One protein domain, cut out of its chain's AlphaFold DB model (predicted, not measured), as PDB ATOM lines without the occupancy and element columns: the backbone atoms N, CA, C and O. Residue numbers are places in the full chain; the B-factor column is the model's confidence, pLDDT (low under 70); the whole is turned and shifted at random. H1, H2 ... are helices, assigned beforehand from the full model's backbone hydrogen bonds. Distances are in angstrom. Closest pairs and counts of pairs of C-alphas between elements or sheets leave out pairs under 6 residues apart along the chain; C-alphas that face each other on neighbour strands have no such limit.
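AT A GLANCE: This is residues 247 to 321 of the 499 residues of the protein "Hypothetical protein" of Dunaliella tertiolecta (UniProt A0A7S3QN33). A helical hairpin, H3 and H4, makes the long axis, with two shorter helices near H3: H1 crosswise, H2 by the end where H3 begins. The printed part has 75 residues, four named helices, H1 to H4, and no named strand; its class is all helix. It is compact, radius of gyration of the C-alphas 13.0 A, and spans 38 by 23 by 23 A.

HOW THE PARTS SIT: H1, residues 251 to 261, is close to but not clearly touching H3, residues 279 to 295; their closest C-alphas, of Phe 253 and Ala 286, are 6.5 A apart. H2, residues 269 to 277, is close to but not clearly touching H3, closest C-alphas Leu 274 and Val 282, 6.4 A. H3 and H4, residues 300 to 320, touch as a hairpin, closest C-alphas Phe 295 and Leu 303, 6.5 A, at a shallow tilt of 10 degrees, opposite ways. H4 is apart from H1 and H2. Every O i to N i+4 pair is within hydrogen-bond range in H1, H2 and H3, and 16 of 17 in H4.

IN THESE COORDINATES: H1 begins at C-alpha 251 (61.354, -46.539, -28.705). H3 measures 24.6 A and H4 29.7 A, ending at C-alpha 320 (39.389, -48.176, -18.007).

THE WHOLE: The printed part has no cut and no long link. Residues 247 to 249 are under pLDDT 70.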
ATOM      1  N   PRO A 247      57.325 -56.831 -23.558       50.66
ATOM      2  CA  PRO A 247      56.955 -56.505 -24.928       50.66
ATOM      3  C   PRO A 247      57.867 -55.365 -25.361       50.66
ATOM      4  O   PRO A 247      58.080 -54.432 -24.586       50.66
ATOM      5  N   SER A 248      58.514 -55.494 -26.521       60.44
ATOM      6  CA  SER A 248      59.513 -54.520 -26.955       60.44
ATOM      7  C   SER A 248      58.784 -53.250 -27.379       60.44
ATOM      8  O   SER A 248      58.568 -53.016 -28.570       60.44
ATOM      9  N   ILE A 249      58.337 -52.488 -26.379       63.47
ATOM     10  CA  ILE A 249      57.624 -51.234 -26.522       63.47
ATOM     11  C   ILE A 249      58.521 -50.355 -27.382       63.47
ATOM     12  O   ILE A 249      59.700 -50.157 -27.079       63.47
ATOM     13  N   ASN A 250      57.970 -49.919 -28.511       75.00
ATOM     14  CA  ASN A 250      58.739 -49.235 -29.533       75.00
ATOM     15  C   ASN A 250      59.382 -47.975 -28.927       75.00
ATOM     16  O   ASN A 250      58.707 -47.216 -28.231       75.00
ATOM     17  N   ALA A 251      60.671 -47.740 -29.188       77.81
ATOM     18  CA  ALA A 251      61.354 -46.539 -28.705       77.81
ATOM     19  C   ALA A 251      60.643 -45.264 -29.195       77.81
ATOM     20  O   ALA A 251      60.535 -44.290 -28.456       77.81
ATOM     21  N   ASP A 252      60.061 -45.324 -30.395       80.38
ATOM     22  CA  ASP A 252      59.276 -44.238 -30.979       80.38
ATOM     23  C   ASP A 252      57.969 -43.965 -30.200       80.38
ATOM     24  O   ASP A 252      57.528 -42.822 -30.134       80.38
ATOM     25  N   PHE A 253      57.373 -44.985 -29.563       82.94
ATOM     26  CA  PHE A 253      56.203 -44.824 -28.684       82.94
ATOM     27  C   PHE A 253      56.589 -44.172 -27.354       82.94
ATOM     28  O   PHE A 253      55.927 -43.233 -26.927       82.94
ATOM     29  N   TYR A 254      57.691 -44.609 -26.730       79.50
ATOM     30  CA  TYR A 254      58.228 -43.947 -25.531       79.50
ATOM     31  C   TYR A 254      58.581 -42.479 -25.808       79.50
ATOM     32  O   TYR A 254      58.233 -41.608 -25.016       79.50
ATOM     33  N   SER A 255      59.219 -42.201 -26.951       82.12
ATOM     34  CA  SER A 255      59.527 -40.833 -27.373       82.12
ATOM     35  C   SER A 255      58.256 -40.012 -27.577       82.12
ATOM     36  O   SER A 255      58.189 -38.901 -27.074       82.12
ATOM     37  N   TYR A 256      57.246 -40.554 -28.268       82.38
ATOM     38  CA  TYR A 256      55.966 -39.875 -28.486       82.38
ATOM     39  C   TYR A 256      55.242 -39.556 -27.173       82.38
ATOM     40  O   TYR A 256      54.792 -38.430 -26.981       82.38
ATOM     41  N   LEU A 257      55.172 -40.512 -26.240       82.50
ATOM     42  CA  LEU A 257      54.592 -40.251 -24.926       82.50
ATOM     43  C   LEU A 257      55.344 -39.132 -24.193       82.50
ATOM     44  O   LEU A 257      54.703 -38.280 -23.591       82.50
ATOM     45  N   GLN A 258      56.677 -39.108 -24.261       80.38
ATOM     46  CA  GLN A 258      57.497 -38.108 -23.573       80.38
ATOM     47  C   GLN A 258      57.438 -36.709 -24.213       80.38
ATOM     48  O   GLN A 258      57.548 -35.712 -23.500       80.38
ATOM     49  N   THR A 259      57.284 -36.608 -25.538       78.19
ATOM     50  CA  THR A 259      57.265 -35.311 -26.239       78.19
ATOM     51  C   THR A 259      55.870 -34.736 -26.444       78.19
ATOM     52  O   THR A 259      55.740 -33.518 -26.448       78.19
ATOM     53  N   GLU A 260      54.839 -35.570 -26.604       76.62
ATOM     54  CA  GLU A 260      53.486 -35.111 -26.957       76.62
ATOM     55  C   GLU A 260      52.487 -35.230 -25.798       76.62
ATOM     56  O   GLU A 260      51.661 -34.340 -25.621       76.62
ATOM     57  N   VAL A 261      52.551 -36.309 -25.003       76.06
ATOM     58  CA  VAL A 261      51.514 -36.630 -23.996       76.06
ATOM     59  C   VAL A 261      51.896 -36.149 -22.594       76.06
ATOM     60  O   VAL A 261      51.115 -35.471 -21.934       76.06
ATOM     61  N   PHE A 262      53.106 -36.470 -22.145       79.75
ATOM     62  CA  PHE A 262      53.638 -36.111 -20.831       79.75
ATOM     63  C   PHE A 262      54.854 -35.196 -21.004       79.75
ATOM     64  O   PHE A 262      55.987 -35.566 -20.693       79.75
ATOM     65  N   GLN A 263      54.613 -34.000 -21.551       76.94
ATOM     66  CA  GLN A 263      55.656 -33.010 -21.822       76.94
ATOM     67  C   GLN A 263      56.477 -32.705 -20.563       76.94
ATOM     68  O   GLN A 263      55.972 -32.148 -19.592       76.94
ATOM     69  N   GLY A 264      57.763 -33.053 -20.605       70.75
ATOM     70  CA  GLY A 264      58.699 -32.813 -19.507       70.75
ATOM     71  C   GLY A 264      58.773 -33.916 -18.450       70.75
ATOM     72  O   GLY A 264      59.634 -33.807 -17.580       70.75
ATOM     73  N   ALA A 265      57.966 -34.980 -18.547       73.75
ATOM     74  CA  ALA A 265      58.133 -36.152 -17.691       73.75
ATOM     75  C   ALA A 265      59.490 -36.815 -17.960       73.75
ATOM     76  O   ALA A 265      59.894 -37.003 -19.119       73.75
ATOM     77  N   ASP A 266      60.205 -37.178 -16.900       79.88
ATOM     78  CA  ASP A 266      61.473 -37.877 -17.059       79.88
ATOM     79  C   ASP A 266      61.276 -39.365 -17.432       79.88
ATOM     80  O   ASP A 266      60.166 -39.903 -17.486       79.88
ATOM     81  N   GLY A 267      62.372 -40.041 -17.788       75.62
ATOM     82  CA  GLY A 267      62.315 -41.439 -18.228       75.62
ATOM     83  C   GLY A 267      61.975 -42.445 -17.118       75.62
ATOM     84  O   GLY A 267      61.690 -43.603 -17.433       75.62
ATOM     85  N   GLU A 268      62.029 -42.039 -15.847       79.38
ATOM     86  CA  GLU A 268      61.629 -42.843 -14.689       79.38
ATOM     87  C   GLU A 268      60.154 -42.585 -14.345       79.38
ATOM     88  O   GLU A 268      59.405 -43.555 -14.239       79.38
ATOM     89  N   GLU A 269      59.701 -41.327 -14.325       78.31
ATOM     90  CA  GLU A 269      58.282 -40.943 -14.183       78.31
ATOM     91  C   GLU A 269      57.410 -41.583 -15.273       78.31
ATOM     92  O   GLU A 269      56.392 -42.210 -14.982       78.31
ATOM     93  N   MET A 270      57.845 -41.520 -16.538       82.19
ATOM     94  CA  MET A 270      57.163 -42.189 -17.652       82.19
ATOM     95  C   MET A 270      57.042 -43.703 -17.430       82.19
ATOM     96  O   MET A 270      56.026 -44.312 -17.767       82.19
ATOM     97  N   ARG A 271      58.082 -44.333 -16.869       80.56
ATOM     98  CA  ARG A 271      58.057 -45.769 -16.573       80.56
ATOM     99  C   ARG A 271      57.114 -46.075 -15.414       80.56
ATOM    100  O   ARG A 271      56.384 -47.051 -15.515       80.56
ATOM    101  N   GLU A 272      57.081 -45.254 -14.368       80.62
ATOM    102  CA  GLU A 272      56.147 -45.409 -13.247       80.62
ATOM    103  C   GLU A 272      54.684 -45.262 -13.708       80.62
ATOM    104  O   GLU A 272      53.838 -46.095 -13.376       80.62
ATOM    105  N   ILE A 273      54.388 -44.289 -14.577       80.06
ATOM    106  CA  ILE A 273      53.061 -44.123 -15.194       80.06
ATOM    107  C   ILE A 273      52.677 -45.364 -16.022       80.06
ATOM    108  O   ILE A 273      51.577 -45.896 -15.879       80.06
ATOM    109  N   LEU A 274      53.582 -45.892 -16.850       83.00
ATOM    110  CA  LEU A 274      53.303 -47.097 -17.643       83.00
ATOM    111  C   LEU A 274      53.195 -48.373 -16.784       83.00
ATOM    112  O   LEU A 274      52.361 -49.234 -17.073       83.00
ATOM    113  N   ASP A 275      53.973 -48.487 -15.706       81.94
ATOM    114  CA  ASP A 275      53.890 -49.600 -14.754       81.94
ATOM    115  C   ASP A 275      52.575 -49.558 -13.940       81.94
ATOM    116  O   ASP A 275      52.016 -50.617 -13.638       81.94
ATOM    117  N   THR A 276      52.032 -48.368 -13.637       82.50
ATOM    118  CA  THR A 276      50.711 -48.212 -12.982       82.50
ATOM    119  C   THR A 276      49.528 -48.486 -13.912       82.50
ATOM    120  O   THR A 276      48.553 -49.100 -13.475       82.50
ATOM    121  N   LEU A 277      49.617 -48.107 -15.194       79.38
ATOM    122  CA  LEU A 277      48.603 -48.422 -16.212       79.38
ATOM    123  C   LEU A 277      48.427 -49.932 -16.422       79.38
ATOM    124  O   LEU A 277      47.318 -50.390 -16.695       79.38
ATOM    125  N   GLY A 278      49.504 -50.706 -16.264       81.56
ATOM    126  CA  GLY A 278      49.508 -52.157 -16.426       81.56
ATOM    127  C   GLY A 278      49.773 -52.602 -17.868       81.56
ATOM    128  O   GLY A 278      49.398 -51.955 -18.844       81.56
ATOM    129  N   GLN A 279      50.439 -53.754 -18.016       80.81
ATOM    130  CA  GLN A 279      51.001 -54.187 -19.302       80.81
ATOM    131  C   GLN A 279      49.962 -54.300 -20.436       80.81
ATOM    132  O   GLN A 279      50.278 -53.967 -21.575       80.81
ATOM    133  N   ALA A 280      48.729 -54.732 -20.148       77.44
ATOM    134  CA  ALA A 280      47.691 -54.880 -21.173       77.44
ATOM    135  C   ALA A 280      47.245 -53.521 -21.748       77.44
ATOM    136  O   ALA A 280      47.085 -53.383 -22.959       77.44
ATOM    137  N   GLN A 281      47.112 -52.511 -20.891       81.69
ATOM    138  CA  GLN A 281      46.786 -51.138 -21.259       81.69
ATOM    139  C   GLN A 281      47.940 -50.491 -22.036       81.69
ATOM    140  O   GLN A 281      47.709 -49.830 -23.046       81.69
ATOM    141  N   VAL A 282      49.191 -50.742 -21.630       83.44
ATOM    142  CA  VAL A 282      50.388 -50.287 -22.361       83.44
ATOM    143  C   VAL A 282      50.474 -50.921 -23.757       83.44
ATOM    144  O   VAL A 282      50.785 -50.231 -24.726       83.44
ATOM    145  N   GLU A 283      50.154 -52.211 -23.897       84.12
ATOM    146  CA  GLU A 283      50.075 -52.885 -25.203       84.12
ATOM    147  C   GLU A 283      48.951 -52.306 -26.086       84.12
ATOM    148  O   GLU A 283      49.149 -52.127 -27.290       84.12
ATOM    149  N   GLN A 284      47.804 -51.941 -25.502       82.69
ATOM    150  CA  GLN A 284      46.706 -51.272 -26.215       82.69
ATOM    151  C   GLN A 284      47.084 -49.850 -26.661       82.69
ATOM    152  O   GLN A 284      46.923 -49.529 -27.838       82.69
ATOM    153  N   LEU A 285      47.670 -49.030 -25.784       82.19
ATOM    154  CA  LEU A 285      48.196 -47.700 -26.123       82.19
ATOM    155  C   LEU A 285      49.260 -47.769 -27.231       82.19
ATOM    156  O   LEU A 285      49.221 -46.989 -28.183       82.19
ATOM    157  N   ALA A 286      50.174 -48.743 -27.161       84.69
ATOM    158  CA  ALA A 286      51.166 -48.970 -28.209       84.69
ATOM    159  C   ALA A 286      50.520 -49.408 -29.538       84.69
ATOM    160  O   ALA A 286      50.996 -49.021 -30.607       84.69
ATOM    161  N   SER A 287      49.429 -50.181 -29.504       84.44
ATOM    162  CA  SER A 287      48.650 -50.523 -30.701       84.44
ATOM    163  C   SER A 287      48.016 -49.278 -31.328       84.44
ATOM    164  O   SER A 287      48.203 -49.048 -32.523       84.44
ATOM    165  N   VAL A 288      47.345 -48.446 -30.523       82.75
ATOM    166  CA  VAL A 288      46.720 -47.184 -30.957       82.75
ATOM    167  C   VAL A 288      47.752 -46.254 -31.600       82.75
ATOM    168  O   VAL A 288      47.534 -45.768 -32.706       82.75
ATOM    169  N   TYR A 289      48.919 -46.072 -30.976       83.88
ATOM    170  CA  TYR A 289      50.010 -45.266 -31.536       83.88
ATOM    171  C   TYR A 289      50.512 -45.783 -32.895       83.88
ATOM    172  O   TYR A 289      50.735 -45.001 -33.822       83.88
ATOM    173  N   ASN A 290      50.677 -47.102 -33.045       84.62
ATOM    174  CA  ASN A 290      51.075 -47.685 -34.327       84.62
ATOM    175  C   ASN A 290      49.983 -47.492 -35.398       84.62
ATOM    176  O   ASN A 290      50.319 -47.257 -36.561       84.62
ATOM    177  N   GLU A 291      48.700 -47.521 -35.017       82.88
ATOM    178  CA  GLU A 291      47.589 -47.156 -35.903       82.88
ATOM    179  C   GLU A 291      47.679 -45.678 -36.321       82.88
ATOM    180  O   GLU A 291      47.762 -45.417 -37.522       82.88
ATOM    181  N   MET A 292      47.797 -44.729 -35.375       80.44
ATOM    182  CA  MET A 292      47.986 -43.290 -35.660       80.44
ATOM    183  C   MET A 292      49.103 -43.056 -36.675       80.44
ATOM    184  O   MET A 292      48.917 -42.370 -37.680       80.44
ATOM    185  N   ARG A 293      50.263 -43.679 -36.444       82.75
ATOM    186  CA  ARG A 293      51.433 -43.544 -37.313       82.75
ATOM    187  C   ARG A 293      51.201 -44.115 -38.714       82.75
ATOM    188  O   ARG A 293      51.745 -43.581 -39.678       82.75
ATOM    189  N   SER A 294      50.378 -45.156 -38.850       82.62
ATOM    190  CA  SER A 294      49.985 -45.703 -40.155       82.62
ATOM    191  C   SER A 294      49.060 -44.767 -40.951       82.62
ATOM    192  O   SER A 294      49.044 -44.824 -42.183       82.62
ATOM    193  N   PHE A 295      48.338 -43.863 -40.277       78.56
ATOM    194  CA  PHE A 295      47.417 -42.914 -40.911       78.56
ATOM    195  C   PHE A 295      48.081 -41.640 -41.447       78.56
ATOM    196  O   PHE A 295      47.473 -40.957 -42.266       78.56
ATOM    197  N   VAL A 296      49.341 -41.354 -41.094       72.62
ATOM    198  CA  VAL A 296      50.103 -40.169 -41.563       72.62
ATOM    199  C   VAL A 296      50.223 -40.092 -43.101       72.62
ATOM    200  O   VAL A 296      50.533 -39.042 -43.661       72.62
ATOM    201  N   HIS A 297      49.950 -41.192 -43.810       75.75
ATOM    202  CA  HIS A 297      49.954 -41.270 -45.276       75.75
ATOM    203  C   HIS A 297      48.567 -41.503 -45.908       75.75
ATOM    204  O   HIS A 297      48.486 -41.751 -47.111       75.75
ATOM    205  N   GLN A 298      47.479 -41.447 -45.132       78.44
ATOM    206  CA  GLN A 298      46.110 -41.601 -45.639       78.44
ATOM    207  C   GLN A 298      45.486 -40.257 -46.063       78.44
ATOM    208  O   GLN A 298      45.925 -39.200 -45.609       78.44
ATOM    209  N   PRO A 299      44.477 -40.262 -46.958       79.94
ATOM    210  CA  PRO A 299      43.793 -39.036 -47.367       79.94
ATOM    211  C   PRO A 299      43.037 -38.378 -46.192       79.94
ATOM    212  O   PRO A 299      42.505 -39.085 -45.331       79.94
ATOM    213  N   PRO A 300      42.922 -37.033 -46.173       75.06
ATOM    214  CA  PRO A 300      42.402 -36.270 -45.030       75.06
ATOM    215  C   PRO A 300      40.964 -36.642 -44.628       75.06
ATOM    216  O   PRO A 300      40.620 -36.608 -43.450       75.06
ATOM    217  N   GLU A 301      40.139 -37.061 -45.588       77.12
ATOM    218  CA  GLU A 301      38.754 -37.494 -45.354       77.12
ATOM    219  C   GLU A 301      38.671 -38.797 -44.538       77.12
ATOM    220  O   GLU A 301      37.779 -38.954 -43.707       77.12
ATOM    221  N   GLN A 302      39.621 -39.723 -44.727       75.44
ATOM    222  CA  GLN A 302      39.693 -40.975 -43.957       75.44
ATOM    223  C   GLN A 302      40.365 -40.755 -42.597       75.44
ATOM    224  O   GLN A 302      39.965 -41.367 -41.606       75.44
ATOM    225  N   LEU A 303      41.330 -39.829 -42.537       78.06
ATOM    226  CA  LEU A 303      41.982 -39.387 -41.303       78.06
ATOM    227  C   LEU A 303      40.980 -38.864 -40.268       78.06
ATOM    228  O   LEU A 303      41.067 -39.270 -39.115       78.06
ATOM    229  N   ALA A 304      40.013 -38.025 -40.653       76.69
ATOM    230  CA  ALA A 304      39.043 -37.460 -39.707       76.69
ATOM    231  C   ALA A 304      38.181 -38.538 -39.019       76.69
ATOM    232  O   ALA A 304      38.035 -38.534 -37.795       76.69
ATOM    233  N   GLN A 305      37.658 -39.504 -39.785       78.75
ATOM    234  CA  GLN A 305      36.886 -40.613 -39.219       78.75
ATOM    235  C   GLN A 305      37.768 -41.521 -38.348       78.75
ATOM    236  O   GLN A 305      37.362 -41.907 -37.253       78.75
ATOM    237  N   LYS A 306      38.991 -41.830 -38.800       77.81
ATOM    238  CA  LYS A 306      39.922 -42.672 -38.038       77.81
ATOM    239  C   LYS A 306      40.413 -42.016 -36.755       77.81
ATOM    240  O   LYS A 306      40.551 -42.703 -35.750       77.81
ATOM    241  N   TYR A 307      40.606 -40.701 -36.761       80.12
ATOM    242  CA  TYR A 307      40.954 -39.934 -35.573       80.12
ATOM    243  C   TYR A 307      39.842 -39.993 -34.519       80.12
ATOM    244  O   TYR A 307      40.137 -40.246 -33.358       80.12
ATOM    245  N   ALA A 308      38.571 -39.860 -34.917       81.31
ATOM    246  CA  ALA A 308      37.432 -39.985 -34.001       81.31
ATOM    247  C   ALA A 308      37.245 -41.416 -33.449       81.31
ATOM    248  O   ALA A 308      36.880 -41.595 -32.287       81.31
ATOM    249  N   GLU A 309      37.516 -42.447 -34.260       80.50
ATOM    250  CA  GLU A 309      37.545 -43.842 -33.794       80.50
ATOM    251  C   GLU A 309      38.668 -44.067 -32.763       80.50
ATOM    252  O   GLU A 309      38.443 -44.722 -31.743       80.50
ATOM    253  N   LEU A 310      39.855 -43.490 -32.988       80.75
ATOM    254  CA  LEU A 310      40.998 -43.613 -32.081       80.75
ATOM    255  C   LEU A 310      40.879 -42.775 -30.807       80.75
ATOM    256  O   LEU A 310      41.267 -43.267 -29.751       80.75
ATOM    257  N   SER A 311      40.347 -41.551 -30.874       78.19
ATOM    258  CA  SER A 311      40.157 -40.713 -29.684       78.19
ATOM    259  C   SER A 311      39.172 -41.381 -28.727       78.19
ATOM    260  O   SER A 311      39.496 -41.583 -27.566       78.19
ATOM    261  N   SER A 312      38.050 -41.885 -29.252       81.44
ATOM    262  CA  SER A 312      37.079 -42.689 -28.497       81.44
ATOM    263  C   SER A 312      37.708 -43.946 -27.873       81.44
ATOM    264  O   SER A 312      37.371 -44.329 -26.750       81.44
ATOM    265  N   HIS A 313      38.669 -44.576 -28.560       81.88
ATOM    266  CA  HIS A 313      39.422 -45.700 -28.002       81.88
ATOM    267  C   HIS A 313      40.385 -45.264 -26.885       81.88
ATOM    268  O   HIS A 313      40.460 -45.944 -25.866       81.88
ATOM    269  N   MET A 314      41.094 -44.137 -27.033       77.50
ATOM    270  CA  MET A 314      41.928 -43.571 -25.967       77.50
ATOM    271  C   MET A 314      41.097 -43.157 -24.750       77.50
ATOM    272  O   MET A 314      41.455 -43.531 -23.639       77.50
ATOM    273  N   ASP A 315      39.965 -42.481 -24.945       78.31
ATOM    274  CA  ASP A 315      39.047 -42.090 -23.869       78.31
ATOM    275  C   ASP A 315      38.547 -43.324 -23.102       78.31
ATOM    276  O   ASP A 315      38.535 -43.343 -21.871       78.31
ATOM    277  N   ALA A 316      38.206 -44.401 -23.819       80.12
ATOM    278  CA  ALA A 316      37.821 -45.672 -23.214       80.12
ATOM    279  C   ALA A 316      38.978 -46.361 -22.464       80.12
ATOM    280  O   ALA A 316      38.731 -46.983 -21.432       80.12
ATOM    281  N   LEU A 317      40.224 -46.251 -22.940       78.44
ATOM    282  CA  LEU A 317      41.407 -46.754 -22.231       78.44
ATOM    283  C   LEU A 317      41.716 -45.932 -20.976       78.44
ATOM    284  O   LEU A 317      42.024 -46.518 -19.947       78.44
ATOM    285  N   MET A 318      41.582 -44.606 -21.032       76.25
ATOM    286  CA  MET A 318      41.775 -43.716 -19.883       76.25
ATOM    287  C   MET A 318      40.677 -43.907 -18.829       76.25
ATOM    288  O   MET A 318      40.978 -43.942 -17.643       76.25
ATOM    289  N   ALA A 319      39.425 -44.127 -19.241       77.31
ATOM    290  CA  ALA A 319      38.322 -44.466 -18.336       77.31
ATOM    291  C   ALA A 319      38.378 -45.916 -17.800       77.31
ATOM    292  O   ALA A 319      37.713 -46.236 -16.817       77.31
ATOM    293  N   ALA A 320      39.133 -46.805 -18.457       72.12
ATOM    294  CA  ALA A 320      39.389 -48.176 -18.007       72.12
ATOM    295  C   ALA A 320      40.729 -48.334 -17.267       72.12
ATOM    296  O   ALA A 320      40.980 -49.396 -16.682       72.12
ATOM    297  N   ALA A 321      41.584 -47.309 -17.275       71.94
ATOM    298  CA  ALA A 321      42.693 -47.214 -16.348       71.94
ATOM    299  C   ALA A 321      42.098 -47.212 -14.932       71.94
ATOM    300  O   ALA A 321      41.104 -46.521 -14.692       71.94
TER     301      ALA A 321